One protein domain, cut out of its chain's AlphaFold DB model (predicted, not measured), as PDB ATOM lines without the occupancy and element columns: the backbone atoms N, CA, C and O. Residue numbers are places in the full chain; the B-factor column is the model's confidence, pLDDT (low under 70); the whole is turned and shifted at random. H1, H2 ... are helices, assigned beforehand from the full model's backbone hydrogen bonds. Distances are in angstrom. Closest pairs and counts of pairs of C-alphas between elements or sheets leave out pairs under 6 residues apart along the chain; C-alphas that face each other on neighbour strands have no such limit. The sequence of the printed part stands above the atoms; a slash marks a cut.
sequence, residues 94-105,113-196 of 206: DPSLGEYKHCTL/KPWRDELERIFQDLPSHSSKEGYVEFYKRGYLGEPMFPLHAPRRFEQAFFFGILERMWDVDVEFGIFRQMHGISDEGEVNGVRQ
ATOM      1  N   ASP A  94      -7.068  50.520 -15.728       47.12
ATOM      2  CA  ASP A  94      -5.702  50.210 -15.277       47.12
ATOM      3  C   ASP A  94      -5.720  49.336 -13.989       47.12
ATOM      4  O   ASP A  94      -6.751  49.254 -13.308       47.12
ATOM      5  N   PRO A  95      -4.636  48.616 -13.627       44.44
ATOM      6  CA  PRO A  95      -4.687  47.472 -12.707       44.44
ATOM      7  C   PRO A  95      -4.560  47.852 -11.214       44.44
ATOM      8  O   PRO A  95      -3.876  47.173 -10.440       44.44
ATOM      9  N   SER A  96      -5.258  48.906 -10.784       46.34
ATOM     10  CA  SER A  96      -5.144  49.538  -9.453       46.34
ATOM     11  C   SER A  96      -5.454  48.630  -8.246       46.34
ATOM     12  O   SER A  96      -5.070  48.938  -7.118       46.34
ATOM     13  N   LEU A  97      -6.046  47.448  -8.455       49.62
ATOM     14  CA  LEU A  97      -6.200  46.414  -7.416       49.62
ATOM     15  C   LEU A  97      -4.869  45.999  -6.765       49.62
ATOM     16  O   LEU A  97      -4.847  45.669  -5.578       49.62
ATOM     17  N   GLY A  98      -3.761  46.037  -7.512       47.59
ATOM     18  CA  GLY A  98      -2.426  45.792  -6.958       47.59
ATOM     19  C   GLY A  98      -1.951  46.906  -6.019       47.59
ATOM     20  O   GLY A  98      -1.274  46.628  -5.032       47.59
ATOM     21  N   GLU A  99      -2.343  48.150  -6.290       50.78
ATOM     22  CA  GLU A  99      -1.944  49.336  -5.524       50.78
ATOM     23  C   GLU A  99      -2.708  49.409  -4.193       50.78
ATOM     24  O   GLU A  99      -2.109  49.586  -3.129       50.78
ATOM     25  N   TYR A 100      -4.020  49.147  -4.221       52.53
ATOM     26  CA  TYR A 100      -4.866  49.165  -3.022       52.53
ATOM     27  C   TYR A 100      -4.527  48.075  -1.998       52.53
ATOM     28  O   TYR A 100      -4.826  48.247  -0.815       52.53
ATOM     29  N   LYS A 101      -3.833  47.001  -2.402       50.88
ATOM     30  CA  LYS A 101      -3.352  45.933  -1.506       50.88
ATOM     31  C   LYS A 101      -2.420  46.443  -0.395       50.88
ATOM     32  O   LYS A 101      -2.287  45.793   0.636       50.88
ATOM     33  N   HIS A 102      -1.778  47.595  -0.593       49.84
ATOM     34  CA  HIS A 102      -0.926  48.236   0.413       49.84
ATOM     35  C   HIS A 102      -1.654  49.308   1.237       49.84
ATOM     36  O   HIS A 102      -1.172  49.687   2.303       49.84
ATOM     37  N   CYS A 103      -2.821  49.778   0.786       51.66
ATOM     38  CA  CYS A 103      -3.604  50.803   1.477       51.66
ATOM     39  C   CYS A 103      -4.366  50.265   2.700       51.66
ATOM     40  O   CYS A 103      -4.718  51.054   3.568       51.66
ATOM     41  N   THR A 104      -4.608  48.953   2.792       52.06
ATOM     42  CA  THR A 104      -5.345  48.322   3.907       52.06
ATOM     43  C   THR A 104      -4.503  48.119   5.175       52.06
ATOM     44  O   THR A 104      -4.969  47.521   6.138       52.06
ATOM     45  N   LEU A 105      -3.256  48.598   5.219       54.59
ATOM     46  CA  LEU A 105      -2.418  48.494   6.414       54.59
ATOM     47  C   LEU A 105      -2.841  49.540   7.460       54.59
ATOM     48  O   LEU A 105      -2.497  50.715   7.354       54.59
ATOM     49  N   LYS A 113     -11.303  55.534   1.825       81.56
ATOM     50  CA  LYS A 113     -11.166  54.313   1.015       81.56
ATOM     51  C   LYS A 113     -10.788  54.693  -0.429       81.56
ATOM     52  O   LYS A 113     -11.648  55.214  -1.139       81.56
ATOM     53  N   PRO A 114      -9.546  54.460  -0.890       74.19
ATOM     54  CA  PRO A 114      -9.022  55.085  -2.113       74.19
ATOM     55  C   PRO A 114      -9.623  54.549  -3.426       74.19
ATOM     56  O   PRO A 114      -9.487  55.193  -4.459       74.19
ATOM     57  N   TRP A 115     -10.312  53.403  -3.403       77.19
ATOM     58  CA  TRP A 115     -11.045  52.866  -4.559       77.19
ATOM     59  C   TRP A 115     -12.453  53.452  -4.741       77.19
ATOM     60  O   TRP A 115     -13.081  53.192  -5.766       77.19
ATOM     61  N   ARG A 116     -12.997  54.197  -3.766       83.75
ATOM     62  CA  ARG A 116     -14.401  54.642  -3.832       83.75
ATOM     63  C   ARG A 116     -14.662  55.653  -4.945       83.75
ATOM     64  O   ARG A 116     -15.686  55.531  -5.609       83.75
ATOM     65  N   ASP A 117     -13.737  56.579  -5.184       83.38
ATOM     66  CA  ASP A 117     -13.866  57.583  -6.248       83.38
ATOM     67  C   ASP A 117     -13.897  56.911  -7.636       83.38
ATOM     68  O   ASP A 117     -14.702  57.263  -8.496       83.38
ATOM     69  N   GLU A 118     -13.071  55.878  -7.826       81.94
ATOM     70  CA  GLU A 118     -13.007  55.084  -9.057       81.94
ATOM     71  C   GLU A 118     -14.258  54.205  -9.242       81.94
ATOM     72  O   GLU A 118     -14.818  54.130 -10.337       81.94
ATOM     73  N   LEU A 119     -14.755  53.596  -8.160       85.81
ATOM     74  CA  LEU A 119     -16.018  52.855  -8.158       85.81
ATOM     75  C   LEU A 119     -17.209  53.755  -8.520       85.81
ATOM     76  O   LEU A 119     -18.066  53.349  -9.310       85.81
ATOM     77  N   GLU A 120     -17.268  54.976  -7.979       87.56
ATOM     78  CA  GLU A 120     -18.310  55.940  -8.335       87.56
ATOM     79  C   GLU A 120     -18.177  56.384  -9.797       87.56
ATOM     80  O   GLU A 120     -19.173  56.355 -10.524       87.56
ATOM     81  N   ARG A 121     -16.965  56.711 -10.264       87.56
ATOM     82  CA  ARG A 121     -16.704  57.083 -11.663       87.56
ATOM     83  C   ARG A 121     -17.219  56.018 -12.632       87.56
ATOM     84  O   ARG A 121     -18.038  56.323 -13.501       87.56
ATOM     85  N   ILE A 122     -16.807  54.762 -12.443       84.75
ATOM     86  CA  ILE A 122     -17.228  53.649 -13.302       84.75
ATOM     87  C   ILE A 122     -18.752  53.473 -13.249       84.75
ATOM     88  O   ILE A 122     -19.368  53.266 -14.294       84.75
ATOM     89  N   PHE A 123     -19.378  53.593 -12.072       87.94
ATOM     90  CA  PHE A 123     -20.833  53.512 -11.921       87.94
ATOM     91  C   PHE A 123     -21.579  54.648 -12.641       87.94
ATOM     92  O   PHE A 123     -22.656  54.418 -13.206       87.94
ATOM     93  N   GLN A 124     -21.042  55.873 -12.650       89.62
ATOM     94  CA  GLN A 124     -21.646  56.979 -13.396       89.62
ATOM     95  C   GLN A 124     -21.562  56.751 -14.908       89.62
ATOM     96  O   GLN A 124     -22.588  56.907 -15.577       89.62
ATOM     97  N   ASP A 125     -20.421  56.256 -15.398       86.81
ATOM     98  CA  ASP A 125     -20.138  55.949 -16.810       86.81
ATOM     99  C   ASP A 125     -20.962  54.774 -17.394       86.81
ATOM    100  O   ASP A 125     -20.866  54.482 -18.588       86.81
ATOM    101  N   LEU A 126     -21.766  54.058 -16.592       84.50
ATOM    102  CA  LEU A 126     -22.601  52.955 -17.089       84.50
ATOM    103  C   LEU A 126     -23.829  53.465 -17.878       84.50
ATOM    104  O   LEU A 126     -24.606  54.269 -17.355       84.50
ATOM    105  N   PRO A 127     -24.084  52.939 -19.094       82.06
ATOM    106  CA  PRO A 127     -25.028  53.531 -20.048       82.06
ATOM    107  C   PRO A 127     -26.510  53.260 -19.747       82.06
ATOM    108  O   PRO A 127     -27.377  53.869 -20.370       82.06
ATOM    109  N   SER A 128     -26.833  52.331 -18.842       84.44
ATOM    110  CA  SER A 128     -28.219  51.942 -18.555       84.44
ATOM    111  C   SER A 128     -28.460  51.663 -17.072       84.44
ATOM    112  O   SER A 128     -27.543  51.290 -16.340       84.44
ATOM    113  N   HIS A 129     -29.716  51.796 -16.637       85.44
ATOM    114  CA  HIS A 129     -30.114  51.481 -15.262       85.44
ATOM    115  C   HIS A 129     -29.867  50.005 -14.915       85.44
ATOM    116  O   HIS A 129     -29.269  49.722 -13.885       85.44
ATOM    117  N   SER A 130     -30.199  49.081 -15.823       82.69
ATOM    118  CA  SER A 130     -29.950  47.643 -15.640       82.69
ATOM    119  C   SER A 130     -28.454  47.318 -15.505       82.69
ATOM    120  O   SER A 130     -28.063  46.503 -14.672       82.69
ATOM    121  N   SER A 131     -27.586  48.018 -16.249       81.62
ATOM    122  CA  SER A 131     -26.130  47.907 -16.076       81.62
ATOM    123  C   SER A 131     -25.685  48.376 -14.685       81.62
ATOM    124  O   SER A 131     -24.841  47.730 -14.071       81.62
ATOM    125  N   LYS A 132     -26.268  49.469 -14.173       86.44
ATOM    126  CA  LYS A 132     -25.997  50.005 -12.828       86.44
ATOM    127  C   LYS A 132     -26.477  49.060 -11.719       86.44
ATOM    128  O   LYS A 132     -25.742  48.838 -10.760       86.44
ATOM    129  N   GLU A 133     -27.651  48.446 -11.868       87.69
ATOM    130  CA  GLU A 133     -28.154  47.412 -10.949       87.69
ATOM    131  C   GLU A 133     -27.226  46.189 -10.909       87.69
ATOM    132  O   GLU A 133     -26.822  45.760  -9.828       87.69
ATOM    133  N   GLY A 134     -26.821  45.671 -12.076       84.50
ATOM    134  CA  GLY A 134     -25.880  44.554 -12.165       84.50
ATOM    135  C   GLY A 134     -24.506  44.876 -11.566       84.50
ATOM    136  O   GLY A 134     -23.919  44.039 -10.888       84.50
ATOM    137  N   TYR A 135     -24.004  46.099 -11.745       85.88
ATOM    138  CA  TYR A 135     -22.728  46.534 -11.167       85.88
ATOM    139  C   TYR A 135     -22.775  46.559  -9.629       85.88
ATOM    140  O   TYR A 135     -21.868  46.062  -8.962       85.88
ATOM    141  N   VAL A 136     -23.876  47.061  -9.058       89.38
ATOM    142  CA  VAL A 136     -24.122  47.044  -7.605       89.38
ATOM    143  C   VAL A 136     -24.276  45.617  -7.072       89.38
ATOM    144  O   VAL A 136     -23.790  45.316  -5.983       89.38
ATOM    145  N   GLU A 137     -24.932  44.728  -7.818       89.38
ATOM    146  CA  GLU A 137     -25.063  43.310  -7.464       89.38
ATOM    147  C   GLU A 137     -23.695  42.611  -7.405       89.38
ATOM    148  O   GLU A 137     -23.389  41.923  -6.434       89.38
ATOM    149  N   PHE A 138     -22.824  42.848  -8.385       85.94
ATOM    150  CA  PHE A 138     -21.460  42.314  -8.385       85.94
ATOM    151  C   PHE A 138     -20.629  42.805  -7.198       85.94
ATOM    152  O   PHE A 138     -19.989  42.001  -6.517       85.94
ATOM    153  N   TYR A 139     -20.687  44.106  -6.907       87.81
ATOM    154  CA  TYR A 139     -20.043  44.686  -5.730       87.81
ATOM    155  C   TYR A 139     -20.529  44.045  -4.424       87.81
ATOM    156  O   TYR A 139     -19.718  43.659  -3.579       87.81
ATOM    157  N   LYS A 140     -21.846  43.847  -4.274       87.88
ATOM    158  CA  LYS A 140     -22.422  43.152  -3.111       87.88
ATOM    159  C   LYS A 140     -21.892  41.729  -2.970       87.88
ATOM    160  O   LYS A 140     -21.550  41.345  -1.859       87.88
ATOM    161  N   ARG A 141     -21.790  40.958  -4.055       84.88
ATOM    162  CA  ARG A 141     -21.271  39.576  -4.019       84.88
ATOM    163  C   ARG A 141     -19.813  39.515  -3.583       84.88
ATOM    164  O   ARG A 141     -19.457  38.667  -2.765       84.88
ATOM    165  N   GLY A 142     -19.000  40.455  -4.063       83.06
ATOM    166  CA  GLY A 142     -17.619  40.630  -3.618       83.06
ATOM    167  C   GLY A 142     -17.532  40.936  -2.124       83.06
ATOM    168  O   GLY A 142     -16.816  40.257  -1.390       83.06
ATOM    169  N   TYR A 143     -18.342  41.885  -1.646       85.00
ATOM    170  CA  TYR A 143     -18.442  42.215  -0.222       85.00
ATOM    171  C   TYR A 143     -18.942  41.029   0.619       85.00
ATOM    172  O   TYR A 143     -18.385  40.714   1.668       85.00
ATOM    173  N   LEU A 144     -19.946  40.286   0.159       84.88
ATOM    174  CA  LEU A 144     -20.434  39.086   0.845       84.88
ATOM    175  C   LEU A 144     -19.438  37.913   0.793       84.88
ATOM    176  O   LEU A 144     -19.563  36.981   1.592       84.88
ATOM    177  N   GLY A 145     -18.383  38.003  -0.024       76.62
ATOM    178  CA  GLY A 145     -17.355  36.973  -0.156       76.62
ATOM    179  C   GLY A 145     -17.886  35.720  -0.847       76.62
ATOM    180  O   GLY A 145     -17.500  34.608  -0.485       76.62
ATOM    181  N   GLU A 146     -18.819  35.884  -1.788       78.81
ATOM    182  CA  GLU A 146     -19.400  34.760  -2.513       78.81
ATOM    183  C   GLU A 146     -18.339  34.062  -3.384       78.81
ATOM    184  O   GLU A 146     -17.584  34.729  -4.093       78.81
ATOM    185  N   PRO A 147     -18.280  32.715  -3.389       57.44
ATOM    186  CA  PRO A 147     -17.211  31.963  -4.055       57.44
ATOM    187  C   PRO A 147     -17.322  31.947  -5.587       57.44
ATOM    188  O   PRO A 147     -16.465  31.380  -6.262       57.44
ATOM    189  N   MET A 148     -18.394  32.507  -6.151       56.94
ATOM    190  CA  MET A 148     -18.670  32.467  -7.582       56.94
ATOM    191  C   MET A 148     -18.154  33.735  -8.257       56.94
ATOM    192  O   MET A 148     -18.909  34.685  -8.457       56.94
ATOM    193  N   PHE A 149     -16.879  33.726  -8.653       59.69
ATOM    194  CA  PHE A 149     -16.387  34.686  -9.636       59.69
ATOM    195  C   PHE A 149     -17.064  34.395 -10.991       59.69
ATOM    196  O   PHE A 149     -16.940  33.280 -11.510       59.69
ATOM    197  N   PRO A 150     -17.807  35.344 -11.577       57.72
ATOM    198  CA  PRO A 150     -18.475  35.142 -12.855       57.72
ATOM    199  C   PRO A 150     -17.463  35.266 -14.003       57.72
ATOM    200  O   PRO A 150     -17.241  36.348 -14.535       57.72
ATOM    201  N   LEU A 151     -16.907  34.123 -14.416       55.84
ATOM    202  CA  LEU A 151     -15.854  33.925 -15.437       55.84
ATOM    203  C   LEU A 151     -16.105  34.534 -16.840       55.84
ATOM    204  O   LEU A 151     -15.277  34.371 -17.733       55.84
ATOM    205  N   HIS A 152     -17.248  35.186 -17.059       64.44
ATOM    206  CA  HIS A 152     -17.673  35.786 -18.331       64.44
ATOM    207  C   HIS A 152     -18.268  37.193 -18.144       64.44
ATOM    208  O   HIS A 152     -19.057  37.660 -18.968       64.44
ATOM    209  N   ALA A 153     -17.973  37.853 -17.025       65.12
ATOM    210  CA  ALA A 153     -18.468  39.192 -16.764       65.12
ATOM    211  C   ALA A 153     -17.683  40.255 -17.550       65.12
ATOM    212  O   ALA A 153     -16.480  40.108 -17.749       65.12
ATOM    213  N   PRO A 154     -18.314  41.372 -17.957       75.06
ATOM    214  CA  PRO A 154     -17.565  42.491 -18.508       75.06
ATOM    215  C   PRO A 154     -16.642  43.078 -17.431       75.06
ATOM    216  O   PRO A 154     -17.075  43.288 -16.298       75.06
ATOM    217  N   ARG A 155     -15.405  43.414 -17.803       75.38
ATOM    218  CA  ARG A 155     -14.301  43.844 -16.920       75.38
ATOM    219  C   ARG A 155     -14.682  44.840 -15.811       75.38
ATOM    220  O   ARG A 155     -14.267  44.690 -14.666       75.38
ATOM    221  N   ARG A 156     -15.540  45.825 -16.111       77.50
ATOM    222  CA  ARG A 156     -16.062  46.797 -15.122       77.50
ATOM    223  C   ARG A 156     -16.808  46.122 -13.960       77.50
ATOM    224  O   ARG A 156     -16.675  46.537 -12.815       77.50
ATOM    225  N   PHE A 157     -17.586  45.080 -14.239       81.25
ATOM    226  CA  PHE A 157     -18.330  44.323 -13.231       81.25
ATOM    227  C   PHE A 157     -17.387  43.440 -12.399       81.25
ATOM    228  O   PHE A 157     -17.560  43.341 -11.186       81.25
ATOM    229  N   GLU A 158     -16.341  42.869 -13.009       77.31
ATOM    230  CA  GLU A 158     -15.272  42.174 -12.274       77.31
ATOM    231  C   GLU A 158     -14.571  43.119 -11.285       77.31
ATOM    232  O   GLU A 158     -14.394  42.773 -10.118       77.31
ATOM    233  N   GLN A 159     -14.248  44.348 -11.706       78.31
ATOM    234  CA  GLN A 159     -13.715  45.372 -10.803       78.31
ATOM    235  C   GLN A 159     -14.682  45.705  -9.665       78.31
ATOM    236  O   GLN A 159     -14.244  45.800  -8.523       78.31
ATOM    237  N   ALA A 160     -15.988  45.825  -9.938       84.06
ATOM    238  CA  ALA A 160     -16.995  46.037  -8.897       84.06
ATOM    239  C   ALA A 160     -16.933  44.934  -7.828       84.06
ATOM    240  O   ALA A 160     -16.892  45.229  -6.634       84.06
ATOM    241  N   PHE A 161     -16.851  43.668  -8.250       83.25
ATOM    242  CA  PHE A 161     -16.683  42.521  -7.356       83.25
ATOM    243  C   PHE A 161     -15.392  42.622  -6.524       83.25
ATOM    244  O   PHE A 161     -15.437  42.502  -5.299       83.25
ATOM    245  N   PHE A 162     -14.245  42.918  -7.140       78.00
ATOM    246  CA  PHE A 162     -12.989  43.063  -6.393       78.00
ATOM    247  C   PHE A 162     -12.977  44.277  -5.444       78.00
ATOM    248  O   PHE A 162     -12.444  44.171  -4.337       78.00
ATOM    249  N   PHE A 163     -13.612  45.398  -5.804       84.19
ATOM    250  CA  PHE A 163     -13.821  46.525  -4.890       84.19
ATOM    251  C   PHE A 163     -14.712  46.144  -3.705       84.19
ATOM    252  O   PHE A 163     -14.445  46.585  -2.592       84.19
ATOM    253  N   GLY A 164     -15.708  45.275  -3.900       85.19
ATOM    254  CA  GLY A 164     -16.492  44.712  -2.799       85.19
ATOM    255  C   GLY A 164     -15.636  43.912  -1.811       85.19
ATOM    256  O   GLY A 164     -15.792  44.065  -0.599       85.19
ATOM    257  N   ILE A 165     -14.686  43.109  -2.309       80.19
ATOM    258  CA  ILE A 165     -13.732  42.368  -1.461       80.19
ATOM    259  C   ILE A 165     -12.843  43.337  -0.668       80.19
ATOM    260  O   ILE A 165     -12.713  43.179   0.547       80.19
ATOM    261  N   LEU A 166     -12.263  44.350  -1.326       79.25
ATOM    262  CA  LEU A 166     -11.444  45.373  -0.659       79.25
ATOM    263  C   LEU A 166     -12.233  46.141   0.406       79.25
ATOM    264  O   LEU A 166     -11.728  46.356   1.506       79.25
ATOM    265  N   GLU A 167     -13.482  46.505   0.106       85.81
ATOM    266  CA  GLU A 167     -14.375  47.186   1.039       85.81
ATOM    267  C   GLU A 167     -14.574  46.371   2.324       85.81
ATOM    268  O   GLU A 167     -14.410  46.917   3.415       85.81
ATOM    269  N   ARG A 168     -14.850  45.064   2.204       82.56
ATOM    270  CA  ARG A 168     -14.995  44.178   3.367       82.56
ATOM    271  C   ARG A 168     -13.702  44.011   4.145       82.56
ATOM    272  O   ARG A 168     -13.747  44.008   5.369       82.56
ATOM    273  N   MET A 169     -12.570  43.826   3.466       74.88
ATOM    274  CA  MET A 169     -11.288  43.682   4.159       74.88
ATOM    275  C   MET A 169     -10.967  44.931   4.976       74.88
ATOM    276  O   MET A 169     -10.638  44.818   6.149       74.88
ATOM    277  N   TRP A 170     -11.194  46.111   4.401       79.88
ATOM    278  CA  TRP A 170     -11.051  47.375   5.109       79.88
ATOM    279  C   TRP A 170     -11.960  47.488   6.330       79.88
ATOM    280  O   TRP A 170     -11.507  47.923   7.384       79.88
ATOM    281  N   ASP A 171     -13.237  47.117   6.207       79.44
ATOM    282  CA  ASP A 171     -14.168  47.195   7.336       79.44
ATOM    283  C   ASP A 171     -13.774  46.211   8.452       79.44
ATOM    284  O   ASP A 171     -13.787  46.590   9.621       79.44
ATOM    285  N   VAL A 172     -13.293  45.009   8.106       75.75
ATOM    286  CA  VAL A 172     -12.711  44.051   9.066       75.75
ATOM    287  C   VAL A 172     -11.441  44.603   9.728       75.75
ATOM    288  O   VAL A 172     -11.296  44.480  10.943       75.75
ATOM    289  N   ASP A 173     -10.539  45.232   8.971       70.94
ATOM    290  CA  ASP A 173      -9.302  45.817   9.508       70.94
ATOM    291  C   ASP A 173      -9.596  47.012  10.440       70.94
ATOM    292  O   ASP A 173      -8.975  47.135  11.500       70.94
ATOM    293  N   VAL A 174     -10.593  47.848  10.113       73.44
ATOM    294  CA  VAL A 174     -11.080  48.931  10.990       73.44
ATOM    295  C   VAL A 174     -11.731  48.365  12.255       73.44
ATOM    296  O   VAL A 174     -11.407  48.816  13.354       73.44
ATOM    297  N   GLU A 175     -12.625  47.376  12.143       76.06
ATOM    298  CA  GLU A 175     -13.255  46.720  13.299       76.06
ATOM    299  C   GLU A 175     -12.212  46.079  14.224       76.06
ATOM    300  O   GLU A 175     -12.274  46.242  15.446       76.06
ATOM    301  N   PHE A 176     -11.208  45.410  13.651       72.06
ATOM    302  CA  PHE A 176     -10.091  44.829  14.389       72.06
ATOM    303  C   PHE A 176      -9.235  45.908  15.067       72.06
ATOM    304  O   PHE A 176      -8.892  45.762  16.242       72.06
ATOM    305  N   GLY A 177      -8.954  47.025  14.389       70.31
ATOM    306  CA  GLY A 177      -8.269  48.186  14.966       70.31
ATOM    307  C   GLY A 177      -9.017  48.788  16.162       70.31
ATOM    308  O   GLY A 177      -8.427  48.966  17.232       70.31
ATOM    309  N   ILE A 178     -10.330  49.019  16.030       73.31
ATOM    310  CA  ILE A 178     -11.191  49.494  17.129       73.31
ATOM    311  C   ILE A 178     -11.166  48.493  18.293       73.31
ATOM    312  O   ILE A 178     -10.993  48.891  19.447       73.31
ATOM    313  N   PHE A 179     -11.312  47.194  18.014       72.50
ATOM    314  CA  PHE A 179     -11.273  46.144  19.032       72.50
ATOM    315  C   PHE A 179      -9.950  46.163  19.810       72.50
ATOM    316  O   PHE A 179      -9.959  46.220  21.043       72.50
ATOM    317  N   ARG A 180      -8.808  46.194  19.110       71.06
ATOM    318  CA  ARG A 180      -7.481  46.304  19.736       71.06
ATOM    319  C   ARG A 180      -7.387  47.538  20.626       71.06
ATOM    320  O   ARG A 180      -6.982  47.414  21.779       71.06
ATOM    321  N   GLN A 181      -7.824  48.697  20.133       73.56
ATOM    322  CA  GLN A 181      -7.796  49.948  20.887       73.56
ATOM    323  C   GLN A 181      -8.646  49.877  22.168       73.56
ATOM    324  O   GLN A 181      -8.167  50.256  23.237       73.56
ATOM    325  N   MET A 182      -9.875  49.351  22.094       71.69
ATOM    326  CA  MET A 182     -10.760  49.200  23.260       71.69
ATOM    327  C   MET A 182     -10.214  48.227  24.311       71.69
ATOM    328  O   MET A 182     -10.445  48.419  25.504       71.69
ATOM    329  N   HIS A 183      -9.492  47.189  23.882       69.06
ATOM    330  CA  HIS A 183      -8.923  46.168  24.763       69.06
ATOM    331  C   HIS A 183      -7.460  46.433  25.169       69.06
ATOM    332  O   HIS A 183      -6.874  45.628  25.897       69.06
ATOM    333  N   GLY A 184      -6.880  47.562  24.744       70.31
ATOM    334  CA  GLY A 184      -5.499  47.942  25.048       70.31
ATOM    335  C   GLY A 184      -4.459  47.011  24.419       70.31
ATOM    336  O   GLY A 184      -3.415  46.786  25.026       70.31
ATOM    337  N   ILE A 185      -4.761  46.423  23.257       71.62
ATOM    338  CA  ILE A 185      -3.908  45.457  22.557       71.62
ATOM    339  C   ILE A 185      -2.932  46.207  21.643       71.62
ATOM    340  O   ILE A 185      -3.364  46.821  20.668       71.62
ATOM    341  N   SER A 186      -1.628  46.137  21.926       70.38
ATOM    342  CA  SER A 186      -0.580  46.745  21.091       70.38
ATOM    343  C   SER A 186      -0.469  46.077  19.716       70.38
ATOM    344  O   SER A 186      -1.010  44.984  19.504       70.38
ATOM    345  N   ASP A 187       0.273  46.689  18.787       65.06
ATOM    346  CA  ASP A 187       0.534  46.135  17.451       65.06
ATOM    347  C   ASP A 187       1.273  44.783  17.505       65.06
ATOM    348  O   ASP A 187       0.996  43.887  16.705       65.06
ATOM    349  N   GLU A 188       2.099  44.581  18.533       66.75
ATOM    350  CA  GLU A 188       2.819  43.345  18.862       66.75
ATOM    351  C   GLU A 188       1.962  42.302  19.608       66.75
ATOM    352  O   GLU A 188       2.454  41.216  19.920       66.75
ATOM    353  N   GLY A 189       0.696  42.616  19.910       61.97
ATOM    354  CA  GLY A 189      -0.248  41.723  20.591       61.97
ATOM    355  C   GLY A 189      -0.226  41.797  22.123       61.97
ATOM    356  O   GLY A 189      -0.751  40.899  22.784       61.97
ATOM    357  N   GLU A 190       0.371  42.832  22.720       70.38
ATOM    358  CA  GLU A 190       0.424  42.982  24.180       70.38
ATOM    359  C   GLU A 190      -0.885  43.551  24.724       70.38
ATOM    360  O   GLU A 190      -1.296  44.635  24.330       70.38
ATOM    361  N   VAL A 191      -1.531  42.862  25.667       70.88
ATOM    362  CA  VAL A 191      -2.814  43.292  26.240       70.88
ATOM    363  C   VAL A 191      -2.544  44.132  27.488       70.88
ATOM    364  O   VAL A 191      -2.073  43.612  28.497       70.88
ATOM    365  N   ASN A 192      -2.837  45.434  27.430       63.09
ATOM    366  CA  ASN A 192      -2.537  46.424  28.476       63.09
ATOM    367  C   ASN A 192      -1.052  46.437  28.906       63.09
ATOM    368  O   ASN A 192      -0.742  46.573  30.088       63.09
ATOM    369  N   GLY A 193      -0.132  46.264  27.948       61.03
ATOM    370  CA  GLY A 193       1.315  46.189  28.206       61.03
ATOM    371  C   GLY A 193       1.788  44.862  28.813       61.03
ATOM    372  O   GLY A 193       2.908  44.776  29.309       61.03
ATOM    373  N   VAL A 194       0.945  43.821  28.799       56.44
ATOM    374  CA  VAL A 194       1.335  42.450  29.148       56.44
ATOM    375  C   VAL A 194       1.343  41.598  27.885       56.44
ATOM    376  O   VAL A 194       0.299  41.304  27.297       56.44
ATOM    377  N   ARG A 195       2.535  41.167  27.475       54.75
ATOM    378  CA  ARG A 195       2.729  40.262  26.342       54.75
ATOM    379  C   ARG A 195       2.136  38.887  26.657       54.75
ATOM    380  O   ARG A 195       2.677  38.144  27.476       54.75
ATOM    381  N   GLN A 196       1.018  38.547  26.014       56.53
ATOM    382  CA  GLN A 196       0.412  37.226  26.161       56.53
ATOM    383  C   GLN A 196       1.156  36.217  25.290       56.53
ATOM    384  O   GLN A 196       0.891  36.071  24.100       56.53
TER     385      GLN A 196
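What this domain is: This is residues 94 to 105 and 113 to 196 of the 206 residues of an uncharacterized protein of Dactylellina haptotyla (strain CBS 200.50) (UniProt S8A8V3). One long helix, H4, makes the long axis of a rod; H3 packs on its first part at a slant, and H2 and the tiny H1 lie near that same part. Past H4's other end, residues 184 to 196 form a stretch with no named element, in which residues 190 to 191 pair antiparallel with residues 194 to 195. The printed part has 96 residues with four named helices, H1 to H4 in order along the chain, and no named strand: the class is all helix. It is loose, with a radius of gyration of the C-alphas of 17.1 A, and spans 56 by 24 by 21 A.

Where its parts are: Find C-alpha 97 at (-6.200, 46.414, -7.416), where H1 begins; it ends at residue 100. After the cut, look for H2 at residues 116 to 124, 12.2 A long. H3, residues 129 to 144, runs 22.5 A from C-alpha 129 at (-30.114, 51.481, -15.262). H4, residues 155 to 183, runs 42.1 A to C-alpha 183 at (-8.923, 46.168, 24.763).

How they stand to each other: Start at H1, which is close to H4 but not clearly touching it; their closest C-alphas, of Leu 97 and Phe 162, are 7.6 A apart. H1 is apart from H2 and H3. H2 only just touches H4, with 3 pairs of C-alphas within 8 A, the closest those of Leu 119 and Ala 160 at 6.9 A; they run opposite ways at a shallow tilt of 31 degrees. H3 touches H4 at residues 156 to 168 of H4 alone, closest at the C-alphas of Tyr 143 and Gly 164, 4.1 A apart; they run the same way at a steep tilt of 40 degrees. In H2, H3 and H4 every O i to N i+4 pair is within hydrogen-bond range; H1 is too short for such a pair.

The domain as a whole: The C-alphas of Ser 128 and Val 194, the two farthest apart, are 56.9 A from each other. Residues 106 to 112 are not printed, and C-alphas 105 and 113 are 11.8 A apart across this cut. Of the links printed whole, H2 to H3 is tight and H3 to H4 short. The mean pLDDT of the printed part is 73.3; look for values under 70 at residues 94 to 105, 147 to 153, 183, 187 to 189 and 192 to 196.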